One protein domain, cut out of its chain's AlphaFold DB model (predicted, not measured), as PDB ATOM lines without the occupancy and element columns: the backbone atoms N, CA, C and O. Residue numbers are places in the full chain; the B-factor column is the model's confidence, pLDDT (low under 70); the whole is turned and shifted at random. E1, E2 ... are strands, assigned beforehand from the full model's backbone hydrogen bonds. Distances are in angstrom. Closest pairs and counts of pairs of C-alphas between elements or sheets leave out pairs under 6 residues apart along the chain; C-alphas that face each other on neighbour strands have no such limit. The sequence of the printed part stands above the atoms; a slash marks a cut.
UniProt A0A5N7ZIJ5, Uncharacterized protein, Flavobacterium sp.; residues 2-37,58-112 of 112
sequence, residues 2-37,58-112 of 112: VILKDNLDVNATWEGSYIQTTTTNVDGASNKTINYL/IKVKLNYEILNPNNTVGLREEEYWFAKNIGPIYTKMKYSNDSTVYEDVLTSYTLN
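What this domain is: This is residues 2 to 37 and 58 to 112 of the 112 residues of an uncharacterized protein of Flavobacterium sp. (UniProt A0A5N7ZIJ5). Picture one twisted, curled sheet of six long and short strands, with no named helix to cover either face. The long hairpin E1 and E2 makes one side and swings away from the others, its turn end reaching beyond E3; E3 to E6 zigzag through the rest. You have 91 printed residues, 57 of them in strands, the class all strand; the sheet's order is the chain order, E1 to E6, antiparallel throughout. The whole is loose, with a radius of gyration of the C-alphas of 15.6 A and spans of 43 by 32 by 27 A.

How they stand to each other: Start at edge strand E1, residues 13 to 24, and its hairpin partner E2, residues 28 to 37: N 20 and O 32 are 2.8 A apart, within hydrogen-bond range. Next is E3, residues 58 to 67, antiparallel to E2 at 129 degrees between directions; N 35 and O 65 are 2.9 A apart. E3 begins a meander, each strand the antiparallel neighbour of the one before, with E4, residues 73 to 83, E5, residues 87 to 95, and edge strand E6, residues 101 to 105. Look for N 62 and O 78 at 2.8 A, N 79 and O 92 at 2.8 A, and N 93 and O 102 at 2.8 A. E5 bends by 61 degrees at residue 90. E1 and E6 are apart.

Where its parts are: Find C-alpha 13 at (211.691, 178.804, 149.910); from there E1 runs 34.5 A. E2 spans 29.4 A, E3 28.7 A, E4 32.3 A, E5 23.6 A and E6 13.1 A, ending at C-alpha 105, (191.654, 166.847, 141.436).

The domain as a whole: The C-alphas farthest apart, Asn 71 and Asn 112, are 47.0 A apart. Residues 38 to 57 are not printed; C-alphas 37 and 58 are 16.4 A apart across the cut. The links printed whole are tight. Mean pLDDT of the printed part is 95.8, and no printed residue is under 70.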
ATOM      1  N   VAL A   2     200.428 184.213 149.443       89.19
ATOM      2  CA  VAL A   2     200.931 183.851 148.106       89.19
ATOM      3  C   VAL A   2     201.345 182.379 148.117       89.19
ATOM      4  O   VAL A   2     202.268 182.021 148.849       89.19
ATOM      5  N   ILE A   3     200.649 181.562 147.315       92.06
ATOM      6  CA  ILE A   3     200.852 180.104 147.211       92.06
ATOM      7  C   ILE A   3     201.891 179.749 146.143       92.06
ATOM      8  O   ILE A   3     202.622 178.789 146.315       92.06
ATOM      9  N   LEU A   4     201.983 180.509 145.051       96.31
ATOM     10  CA  LEU A   4     202.922 180.237 143.963       96.31
ATOM     11  C   LEU A   4     203.885 181.414 143.792       96.31
ATOM     12  O   LEU A   4     203.451 182.552 143.623       96.31
ATOM     13  N   LYS A   5     205.186 181.118 143.813       95.75
ATOM     14  CA  LYS A   5     206.268 182.022 143.404       95.75
ATOM     15  C   LYS A   5     207.077 181.361 142.292       95.75
ATOM     16  O   LYS A   5     208.132 180.779 142.522       95.75
ATOM     17  N   ASP A   6     206.534 181.404 141.082       95.12
ATOM     18  CA  ASP A   6     207.091 180.763 139.884       95.12
ATOM     19  C   ASP A   6     208.448 181.338 139.438       95.12
ATOM     20  O   ASP A   6     209.197 180.681 138.707       95.12
ATOM     21  N   ASN A   7     208.798 182.527 139.925       96.88
ATOM     22  CA  ASN A   7     210.092 183.168 139.736       96.88
ATOM     23  C   ASN A   7     211.232 182.520 140.543       96.88
ATOM     24  O   ASN A   7     212.387 182.873 140.327       96.88
ATOM     25  N   LEU A   8     210.926 181.624 141.487       97.19
ATOM     26  CA  LEU A   8     211.922 180.944 142.313       97.19
ATOM     27  C   LEU A   8     212.377 179.620 141.688       97.19
ATOM     28  O   LEU A   8     211.633 178.976 140.941       97.19
ATOM     29  N   ASP A   9     213.602 179.211 142.006       98.25
ATOM     30  CA  ASP A   9     214.169 177.927 141.588       98.25
ATOM     31  C   ASP A   9     213.632 176.756 142.425       98.25
ATOM     32  O   ASP A   9     213.032 176.941 143.485       98.25
ATOM     33  N   VAL A  10     213.855 175.527 141.958       98.31
ATOM     34  CA  VAL A  10     213.533 174.313 142.727       98.31
ATOM     35  C   VAL A  10     214.304 174.314 144.056       98.31
ATOM     36  O   VAL A  10     215.469 174.700 144.105       98.31
ATOM     37  N   ASN A  11     213.649 173.872 145.132       98.44
ATOM     38  CA  ASN A  11     214.083 173.919 146.535       98.44
ATOM     39  C   ASN A  11     214.172 175.317 147.164       98.44
ATOM     40  O   ASN A  11     214.385 175.412 148.375       98.44
ATOM     41  N   ALA A  12     213.985 176.397 146.403       98.31
ATOM     42  CA  ALA A  12     213.902 177.724 146.991       98.31
ATOM     43  C   ALA A  12     212.637 177.854 147.848       98.31
ATOM     44  O   ALA A  12     211.585 177.276 147.541       98.31
ATOM     45  N   THR A  13     212.750 178.635 148.921       98.31
ATOM     46  CA  THR A  13     211.691 178.804 149.910       98.31
ATOM     47  C   THR A  13     211.244 180.251 150.057       98.31
ATOM     48  O   THR A  13     211.947 181.194 149.685       98.31
ATOM     49  N   TRP A  14     210.041 180.440 150.594       98.31
ATOM     50  CA  TRP A  14     209.561 181.744 151.039       98.31
ATOM     51  C   TRP A  14     208.623 181.604 152.224       98.31
ATOM     52  O   TRP A  14     207.872 180.640 152.325       98.31
ATOM     53  N   GLU A  15     208.614 182.616 153.076       97.50
ATOM     54  CA  GLU A  15     207.743 182.660 154.244       97.50
ATOM     55  C   GLU A  15     206.679 183.745 154.097       97.50
ATOM     56  O   GLU A  15     206.804 184.685 153.300       97.50
ATOM     57  N   GLY A  16     205.608 183.608 154.870       96.88
ATOM     58  CA  GLY A  16     204.602 184.642 155.025       96.88
ATOM     59  C   GLY A  16     203.729 184.409 156.249       96.88
ATOM     60  O   GLY A  16     203.702 183.324 156.827       96.88
ATOM     61  N   SER A  17     202.995 185.449 156.627       97.12
ATOM     62  CA  SER A  17     202.033 185.403 157.720       97.12
ATOM     63  C   SER A  17     200.771 186.170 157.341       97.12
ATOM     64  O   SER A  17     200.833 187.158 156.602       97.12
ATOM     65  N   TYR A  18     199.615 185.696 157.794       96.81
ATOM     66  CA  TYR A  18     198.342 186.396 157.654       96.81
ATOM     67  C   TYR A  18     197.375 186.022 158.777       96.81
ATOM     68  O   TYR A  18     197.495 184.973 159.405       96.81
ATOM     69  N   ILE A  19     196.384 186.884 159.006       96.88
ATOM     70  CA  ILE A  19     195.266 186.594 159.903       96.88
ATOM     71  C   ILE A  19     194.089 186.132 159.049       96.88
ATOM     72  O   ILE A  19     193.655 186.841 158.142       96.88
ATOM     73  N   GLN A  20     193.577 184.939 159.337       96.25
ATOM     74  CA  GLN A  20     192.318 184.457 158.794       96.25
ATOM     75  C   GLN A  20     191.195 184.795 159.774       96.25
ATOM     76  O   GLN A  20     191.185 184.298 160.899       96.25
ATOM     77  N   THR A  21     190.230 185.589 159.321       96.19
ATOM     78  CA  THR A  21     188.999 185.873 160.063       96.19
ATOM     79  C   THR A  21     187.849 185.061 159.479       96.19
ATOM     80  O   THR A  21     187.514 185.215 158.305       96.19
ATOM     81  N   THR A  22     187.220 184.224 160.299       95.25
ATOM     82  CA  THR A  22     185.996 183.495 159.947       95.25
ATOM     83  C   THR A  22     184.835 184.071 160.745       95.25
ATOM     84  O   THR A  22     184.898 184.097 161.972       95.25
ATOM     85  N   THR A  23     183.776 184.511 160.061       96.25
ATOM     86  CA  THR A  23     182.561 185.041 160.700       96.25
ATOM     87  C   THR A  23     181.407 184.065 160.512       96.25
ATOM     88  O   THR A  23     181.112 183.681 159.379       96.25
ATOM     89  N   THR A  24     180.752 183.670 161.603       94.25
ATOM     90  CA  THR A  24     179.526 182.862 161.577       94.25
ATOM     91  C   THR A  24     178.366 183.634 162.200       94.25
ATOM     92  O   THR A  24     178.563 184.545 163.003       94.25
ATOM     93  N   ASN A  25     177.135 183.257 161.848       94.50
ATOM     94  CA  ASN A  25     175.931 183.890 162.399       94.50
ATOM     95  C   ASN A  25     175.710 183.581 163.892       94.50
ATOM     96  O   ASN A  25     174.917 184.265 164.532       94.50
ATOM     97  N   VAL A  26     176.361 182.543 164.428       93.69
ATOM     98  CA  VAL A  26     176.154 182.055 165.802       93.69
ATOM     99  C   VAL A  26     177.237 182.581 166.742       93.69
ATOM    100  O   VAL A  26     176.918 183.122 167.796       93.69
ATOM    101  N   ASP A  27     178.505 182.473 166.339       90.06
ATOM    102  CA  ASP A  27     179.658 182.734 167.213       90.06
ATOM    103  C   ASP A  27     180.357 184.070 166.904       90.06
ATOM    104  O   ASP A  27     181.317 184.449 167.575       90.06
ATOM    105  N   GLY A  28     179.893 184.800 165.884       92.44
ATOM    106  CA  GLY A  28     180.525 186.033 165.428       92.44
ATOM    107  C   GLY A  28     181.860 185.782 164.720       92.44
ATOM    108  O   GLY A  28     182.036 184.779 164.025       92.44
ATOM    109  N   ALA A  29     182.789 186.733 164.836       94.06
ATOM    110  CA  ALA A  29     184.096 186.667 164.186       94.06
ATOM    111  C   ALA A  29     185.133 185.935 165.055       94.06
ATOM    112  O   ALA A  29     185.308 186.242 166.232       94.06
ATOM    113  N   SER A  30     185.881 185.018 164.443       94.31
ATOM    114  CA  SER A  30     187.009 184.305 165.045       94.31
ATOM    115  C   SER A  30     188.262 184.488 164.193       94.31
ATOM    116  O   SER A  30     188.201 184.407 162.967       94.31
ATOM    117  N   ASN A  31     189.401 184.739 164.840       95.94
ATOM    118  CA  ASN A  31     190.670 185.013 164.167       95.94
ATOM    119  C   ASN A  31     191.675 183.888 164.407       95.94
ATOM    120  O   ASN A  31     191.866 183.451 165.538       95.94
ATOM    121  N   LYS A  32     192.361 183.464 163.349       96.69
ATOM    122  CA  LYS A  32     193.517 182.566 163.414       96.69
ATOM    123  C   LYS A  32     194.716 183.267 162.802       96.69
ATOM    124  O   LYS A  32     194.584 183.855 161.730       96.69
ATOM    125  N   THR A  33     195.874 183.174 163.442       97.88
ATOM    126  CA  THR A  33     197.131 183.610 162.823       97.88
ATOM    127  C   THR A  33     197.742 182.421 162.105       97.88
ATOM    128  O   THR A  33     197.876 181.348 162.690       97.88
ATOM    129  N   ILE A  34     198.083 182.601 160.834       97.81
ATOM    130  CA  ILE A  34     198.654 181.559 159.991       97.81
ATOM    131  C   ILE A  34     200.026 182.019 159.531       97.81
ATOM    132  O   ILE A  34     200.136 182.989 158.780       97.81
ATOM    133  N   ASN A  35     201.052 181.290 159.952       97.88
ATOM    134  CA  ASN A  35     202.399 181.386 159.406       97.88
ATOM    135  C   ASN A  35     202.595 180.245 158.411       97.88
ATOM    136  O   ASN A  35     202.081 179.145 158.620       97.88
ATOM    137  N   TYR A  36     203.316 180.496 157.324       97.75
ATOM    138  CA  TYR A  36     203.600 179.461 156.342       97.75
ATOM    139  C   TYR A  36     205.007 179.570 155.766       97.75
ATOM    140  O   TYR A  36     205.525 180.670 155.571       97.75
ATOM    141  N   LEU A  37     205.577 178.410 155.444       98.25
ATOM    142  CA  LEU A  37     206.809 178.240 154.681       98.25
ATOM    143  C   LEU A  37     206.475 177.488 153.393       98.25
ATOM    144  O   LEU A  37     206.037 176.337 153.438       98.25
ATOM    145  N   ILE A  58     204.274 173.201 137.827       98.69
ATOM    146  CA  ILE A  58     205.055 173.565 139.013       98.69
ATOM    147  C   ILE A  58     204.401 172.924 140.233       98.69
ATOM    148  O   ILE A  58     203.213 173.139 140.483       98.69
ATOM    149  N   LYS A  59     205.176 172.161 141.006       98.62
ATOM    150  CA  LYS A  59     204.732 171.578 142.276       98.62
ATOM    151  C   LYS A  59     205.263 172.409 143.431       98.62
ATOM    152  O   LYS A  59     206.448 172.743 143.474       98.62
ATOM    153  N   VAL A  60     204.390 172.730 144.372       98.50
ATOM    154  CA  VAL A  60     204.693 173.557 145.538       98.50
ATOM    155  C   VAL A  60     204.260 172.830 146.793       98.50
ATOM    156  O   VAL A  60     203.160 172.293 146.825       98.50
ATOM    157  N   LYS A  61     205.079 172.892 147.840       98.38
ATOM    158  CA  LYS A  61     204.699 172.508 149.200       98.38
ATOM    159  C   LYS A  61     204.551 173.747 150.070       98.38
ATOM    160  O   LYS A  61     205.405 174.626 150.012       98.38
ATOM    161  N   LEU A  62     203.513 173.791 150.894       98.06
ATOM    162  CA  LEU A  62     203.318 174.757 151.967       98.06
ATOM    163  C   LEU A  62     203.232 174.011 153.302       98.06
ATOM    164  O   LEU A  62     202.406 173.116 153.470       98.06
ATOM    165  N   ASN A  63     204.062 174.403 154.264       97.94
ATOM    166  CA  ASN A  63     203.931 173.987 155.658       97.94
ATOM    167  C   ASN A  63     203.330 175.144 156.450       97.94
ATOM    168  O   ASN A  63     203.869 176.249 156.409       97.94
ATOM    169  N   TYR A  64     202.245 174.889 157.169       97.50
ATOM    170  CA  TYR A  64     201.529 175.880 157.958       97.50
ATOM    171  C   TYR A  64     201.683 175.631 159.450       97.50
ATOM    172  O   TYR A  64     201.558 174.500 159.924       97.50
ATOM    173  N   GLU A  65     201.816 176.732 160.178       97.94
ATOM    174  CA  GLU A  65     201.609 176.817 161.614       97.94
ATOM    175  C   GLU A  65     200.399 177.721 161.876       97.94
ATOM    176  O   GLU A  65     200.363 178.885 161.470       97.94
ATOM    177  N   ILE A  66     199.376 177.160 162.518       97.19
ATOM    178  CA  ILE A  66     198.073 177.793 162.722       97.19
ATOM    179  C   ILE A  66     197.880 178.027 164.215       97.19
ATOM    180  O   ILE A  66     197.607 177.086 164.963       97.19
ATOM    181  N   LEU A  67     197.956 179.285 164.640       97.75
ATOM    182  CA  LEU A  67     197.613 179.696 165.996       97.75
ATOM    183  C   LEU A  67     196.103 179.944 166.086       97.75
ATOM    184  O   LEU A  67     195.568 180.885 165.489       97.75
ATOM    185  N   ASN A  68     195.412 179.074 166.819       95.00
ATOM    186  CA  ASN A  68     193.968 179.157 167.036       95.00
ATOM    187  C   ASN A  68     193.628 180.140 168.180       95.00
ATOM    188  O   ASN A  68     194.469 180.378 169.047       95.00
ATOM    189  N   PRO A  69     192.383 180.662 168.251       92.50
ATOM    190  CA  PRO A  69     191.965 181.600 169.301       92.50
ATOM    191  C   PRO A  69     192.149 181.090 170.738       92.50
ATOM    192  O   PRO A  69     192.306 181.875 171.665       92.50
ATOM    193  N   ASN A  70     192.115 179.771 170.932       93.31
ATOM    194  CA  ASN A  70     192.320 179.101 172.219       93.31
ATOM    195  C   ASN A  70     193.808 178.834 172.531       93.31
ATOM    196  O   ASN A  70     194.107 178.019 173.401       93.31
ATOM    197  N   ASN A  71     194.730 179.484 171.814       93.00
ATOM    198  CA  ASN A  71     196.181 179.331 171.925       93.00
ATOM    199  C   ASN A  71     196.717 177.923 171.615       93.00
ATOM    200  O   ASN A  71     197.849 177.607 171.977       93.00
ATOM    201  N   THR A  72     195.949 177.069 170.927       95.81
ATOM    202  CA  THR A  72     196.483 175.802 170.412       95.81
ATOM    203  C   THR A  72     197.118 175.992 169.040       95.81
ATOM    204  O   THR A  72     196.631 176.768 168.209       95.81
ATOM    205  N   VAL A  73     198.187 175.239 168.785       96.12
ATOM    206  CA  VAL A  73     198.896 175.242 167.503       96.12
ATOM    207  C   VAL A  73     198.467 174.035 166.677       96.12
ATOM    208  O   VAL A  73     198.564 172.894 167.127       96.12
ATOM    209  N   GLY A  74     197.977 174.297 165.469       96.25
ATOM    210  CA  GLY A  74     197.759 173.287 164.439       96.25
ATOM    211  C   GLY A  74     198.894 173.314 163.421       96.25
ATOM    212  O   GLY A  74     199.323 174.389 163.011       96.25
ATOM    213  N   LEU A  75     199.345 172.138 162.993       97.25
ATOM    214  CA  LEU A  75     200.321 171.991 161.917       97.25
ATOM    215  C   LEU A  75     199.661 171.292 160.732       97.25
ATOM    216  O   LEU A  75     198.910 170.324 160.905       97.25
ATOM    217  N   ARG A  76     199.921 171.803 159.531       96.19
ATOM    218  CA  ARG A  76     199.336 171.289 158.293       96.19
ATOM    219  C   ARG A  76     200.335 171.395 157.158       96.19
ATOM    220  O   ARG A  76     201.043 172.386 157.038       96.19
ATOM    221  N   GLU A  77     200.346 170.385 156.313       97.25
ATOM    222  CA  GLU A  77     201.094 170.358 155.069       97.25
ATOM    223  C   GLU A  77     200.113 170.371 153.898       97.25
ATOM    224  O   GLU A  77     199.112 169.649 153.922       97.25
ATOM    225  N   GLU A  78     200.403 171.182 152.887       97.44
ATOM    226  CA  GLU A  78     199.689 171.195 151.614       97.44
ATOM    227  C   GLU A  78     200.664 171.115 150.448       97.44
ATOM    228  O   GLU A  78     201.712 171.755 150.452       97.44
ATOM    229  N   GLU A  79     200.289 170.373 149.419       98.19
ATOM    230  CA  GLU A  79     200.957 170.343 148.131       98.19
ATOM    231  C   GLU A  79     199.990 170.840 147.056       98.19
ATOM    232  O   GLU A  79     198.821 170.454 147.036       98.19
ATOM    233  N   TYR A  80     200.479 171.695 146.163       98.38
ATOM    234  CA  TYR A  80     199.734 172.242 145.034       98.38
ATOM    235  C   TYR A  80     200.489 171.986 143.739       98.38
ATOM    236  O   TYR A  80     201.682 172.281 143.644       98.38
ATOM    237  N   TRP A  81     199.791 171.486 142.722       98.56
ATOM    238  CA  TRP A  81     200.337 171.326 141.376       98.56
ATOM    239  C   TRP A  81     199.666 172.330 140.451       98.56
ATOM    240  O   TRP A  81     198.463 172.247 140.222       98.56
ATOM    241  N   PHE A  82     200.437 173.269 139.914       98.50
ATOM    242  CA  PHE A  82     199.944 174.310 139.021       98.50
ATOM    243  C   PHE A  82     200.356 174.020 137.584       98.50
ATOM    244  O   PHE A  82     201.548 174.003 137.285       98.50
ATOM    245  N   ALA A  83     199.388 173.841 136.687       98.12
ATOM    246  CA  ALA A  83     199.641 173.777 135.253       98.12
ATOM    247  C   ALA A  83     199.579 175.175 134.625       98.12
ATOM    248  O   ALA A  83     198.707 175.992 134.953       98.12
ATOM    249  N   LYS A  84     200.501 175.451 133.698       96.31
ATOM    250  CA  LYS A  84     200.566 176.732 132.987       96.31
ATOM    251  C   LYS A  84     199.238 177.033 132.284       96.31
ATOM    252  O   LYS A  84     198.686 176.174 131.606       96.31
ATOM    253  N   ASN A  85     198.747 178.265 132.437       94.88
ATOM    254  CA  ASN A  85     197.473 178.765 131.894       94.88
ATOM    255  C   ASN A  85     196.197 178.065 132.406       94.88
ATOM    256  O   ASN A  85     195.115 178.381 131.923       94.88
ATOM    257  N   ILE A  86     196.301 177.150 133.376       96.56
ATOM    258  CA  ILE A  86     195.157 176.403 133.930       96.56
ATOM    259  C   ILE A  86     195.008 176.685 135.431       96.56
ATOM    260  O   ILE A  86     193.899 176.890 135.913       96.56
ATOM    261  N   GLY A  87     196.120 176.766 136.168       96.12
ATOM    262  CA  GLY A  87     196.111 176.930 137.622       96.12
ATOM    263  C   GLY A  87     196.217 175.582 138.351       96.12
ATOM    264  O   GLY A  87     196.868 174.677 137.824       96.12
ATOM    265  N   PRO A  88     195.672 175.446 139.574       97.38
ATOM    266  CA  PRO A  88     195.807 174.224 140.360       97.38
ATOM    267  C   PRO A  88     195.058 173.059 139.700       97.38
ATOM    268  O   PRO A  88     193.854 173.133 139.472       97.38
ATOM    269  N   ILE A  89     195.780 171.979 139.401       98.50
ATOM    270  CA  ILE A  89     195.241 170.746 138.803       98.50
ATOM    271  C   ILE A  89     195.117 169.601 139.814       98.50
ATOM    272  O   ILE A  89     194.366 168.654 139.591       98.50
ATOM    273  N   TYR A  90     195.861 169.696 140.915       98.50
ATOM    274  CA  TYR A  90     195.861 168.749 142.019       98.50
ATOM    275  C   TYR A  90     196.254 169.476 143.306       98.50
ATOM    276  O   TYR A  90     197.159 170.322 143.292       98.50
ATOM    277  N   THR A  91     195.588 169.135 144.403       98.25
ATOM    278  CA  THR A  91     195.972 169.532 145.756       98.25
ATOM    279  C   THR A  91     196.021 168.304 146.650       98.25
ATOM    280  O   THR A  91     195.263 167.351 146.474       98.25
ATOM    281  N   LYS A  92     196.909 168.338 147.637       97.88
ATOM    282  CA  LYS A  92     196.976 167.336 148.695       97.88
ATOM    283  C   LYS A  92     197.187 168.030 150.019       97.88
ATOM    284  O   LYS A  92     198.088 168.849 150.132       97.88
ATOM    285  N   MET A  93     196.403 167.683 151.027       97.12
ATOM    286  CA  MET A  93     196.473 168.277 152.356       97.12
ATOM    287  C   MET A  93     196.531 167.185 153.421       97.12
ATOM    288  O   MET A  93     195.834 166.171 153.342       97.12
ATOM    289  N   LYS A  94     197.341 167.418 154.454       97.00
ATOM    290  CA  LYS A  94     197.412 166.569 155.642       97.00
ATOM    291  C   LYS A  94     197.651 167.406 156.897       97.00
ATOM    292  O   LYS A  94     198.542 168.253 156.923       97.00
ATOM    293  N   TYR A  95     196.900 167.134 157.960       94.56
ATOM    294  CA  TYR A  95     197.208 167.666 159.291       94.56
ATOM    295  C   TYR A  95     198.266 166.799 159.975       94.56
ATOM    296  O   TYR A  95     198.229 165.579 159.871       94.56
ATOM    297  N   SER A  96     199.216 167.392 160.699       90.94
ATOM    298  CA  SER A  96     200.321 166.615 161.292       90.94
ATOM    299  C   SER A  96     199.873 165.632 162.380       90.94
ATOM    300  O   SER A  96     200.559 164.644 162.623       90.94
ATOM    301  N   ASN A  97     198.735 165.890 163.026       89.81
ATOM    302  CA  ASN A  97     198.137 165.037 164.057       89.81
ATOM    303  C   ASN A  97     197.095 164.043 163.511       89.81
ATOM    304  O   ASN A  97     196.457 163.351 164.302       89.81
ATOM    305  N   ASP A  98     196.913 163.978 162.192       89.81
ATOM    306  CA  ASP A  98     195.949 163.112 161.517       89.81
ATOM    307  C   ASP A  98     196.670 162.304 160.425       89.81
ATOM    308  O   ASP A  98     197.581 162.787 159.747       89.81
ATOM    309  N   SER A  99     196.302 161.038 160.254       89.31
ATOM    310  CA  SER A  99     196.798 160.225 159.142       89.31
ATOM    311  C   SER A  99     195.998 160.442 157.857       89.31
ATOM    312  O   SER A  99     196.481 160.063 156.789       89.31
ATOM    313  N   THR A 100     194.823 161.068 157.947       95.94
ATOM    314  CA  THR A 100     193.937 161.345 156.816       95.94
ATOM    315  C   THR A 100     194.597 162.295 155.824       95.94
ATOM    316  O   THR A 100     195.128 163.349 156.184       95.94
ATOM    317  N   VAL A 101     194.545 161.905 154.554       96.06
ATOM    318  CA  VAL A 101     194.991 162.708 153.418       96.06
ATOM    319  C   VAL A 101     193.751 163.147 152.654       96.06
ATOM    320  O   VAL A 101     192.889 162.326 152.347       96.06
ATOM    321  N   TYR A 102     193.677 164.439 152.364       96.94
ATOM    322  CA  TYR A 102     192.618 165.043 151.568       96.94
ATOM    323  C   TYR A 102     193.219 165.438 150.225       96.94
ATOM    324  O   TYR A 102     194.294 166.034 150.199       96.94
ATOM    325  N   GLU A 103     192.555 165.088 149.130       97.44
ATOM    326  CA  GLU A 103     193.043 165.347 147.776       97.44
ATOM    327  C   GLU A 103     191.922 165.961 146.941       97.44
ATOM    328  O   GLU A 103     190.814 165.426 146.924       97.44
ATOM    329  N   ASP A 104     192.228 167.040 146.217       97.69
ATOM    330  CA  ASP A 104     191.348 167.571 145.178       97.69
ATOM    331  C   ASP A 104     192.013 167.409 143.814       97.69
ATOM    332  O   ASP A 104     193.220 167.599 143.648       97.69
ATOM    333  N   VAL A 105     191.206 167.074 142.810       97.88
ATOM    334  CA  VAL A 105     191.654 166.847 141.436       97.88
ATOM    335  C   VAL A 105     190.799 167.682 140.493       97.88
ATOM    336  O   VAL A 105     189.569 167.650 140.575       97.88
ATOM    337  N   LEU A 106     191.430 168.407 139.566       97.50
ATOM    338  CA  LEU A 106     190.700 169.165 138.554       97.50
ATOM    339  C   LEU A 106     189.920 168.219 137.633       97.50
ATOM    340  O   LEU A 106     190.484 167.352 136.961       97.50
ATOM    341  N   THR A 107     188.604 168.413 137.584       96.44
ATOM    342  CA  THR A 107     187.695 167.572 136.796       96.44
ATOM    343  C   THR A 107     187.438 168.120 135.398       96.44
ATOM    344  O   THR A 107     187.282 167.343 134.460       96.44
ATOM    345  N   SER A 108     187.397 169.444 135.234       93.81
ATOM    346  CA  SER A 108     187.167 170.099 133.942       93.81
ATOM    347  C   SER A 108     187.676 171.540 133.940       93.81
ATOM    348  O   SER A 108     187.741 172.181 134.987       93.81
ATOM    349  N   TYR A 109     188.033 172.047 132.760       93.38
ATOM    350  CA  TYR A 109     188.373 173.449 132.516       93.38
ATOM    351  C   TYR A 109     188.074 173.812 131.056       93.38
ATOM    352  O   TYR A 109     187.863 172.941 130.210       93.38
ATOM    353  N   THR A 110     188.050 175.104 130.742       92.00
ATOM    354  CA  THR A 110     187.934 175.612 129.369       92.00
ATOM    355  C   THR A 110     188.937 176.742 129.191       92.00
ATOM    356  O   THR A 110     189.088 177.577 130.082       92.00
ATOM    357  N   LEU A 111     189.636 176.745 128.058       87.75
ATOM    358  CA  LEU A 111     190.526 177.827 127.644       87.75
ATOM    359  C   LEU A 111     189.846 178.579 126.497       87.75
ATOM    360  O   LEU A 111     189.229 177.941 125.642       87.75
ATOM    361  N   ASN A 112     189.935 179.908 126.514       74.88
ATOM    362  CA  ASN A 112     189.435 180.769 125.438       74.88
ATOM    363  C   ASN A 112     190.485 180.947 124.343       74.88
ATOM    364  O   ASN A 112     191.682 181.049 124.704       74.88
TER     365      ASN A 112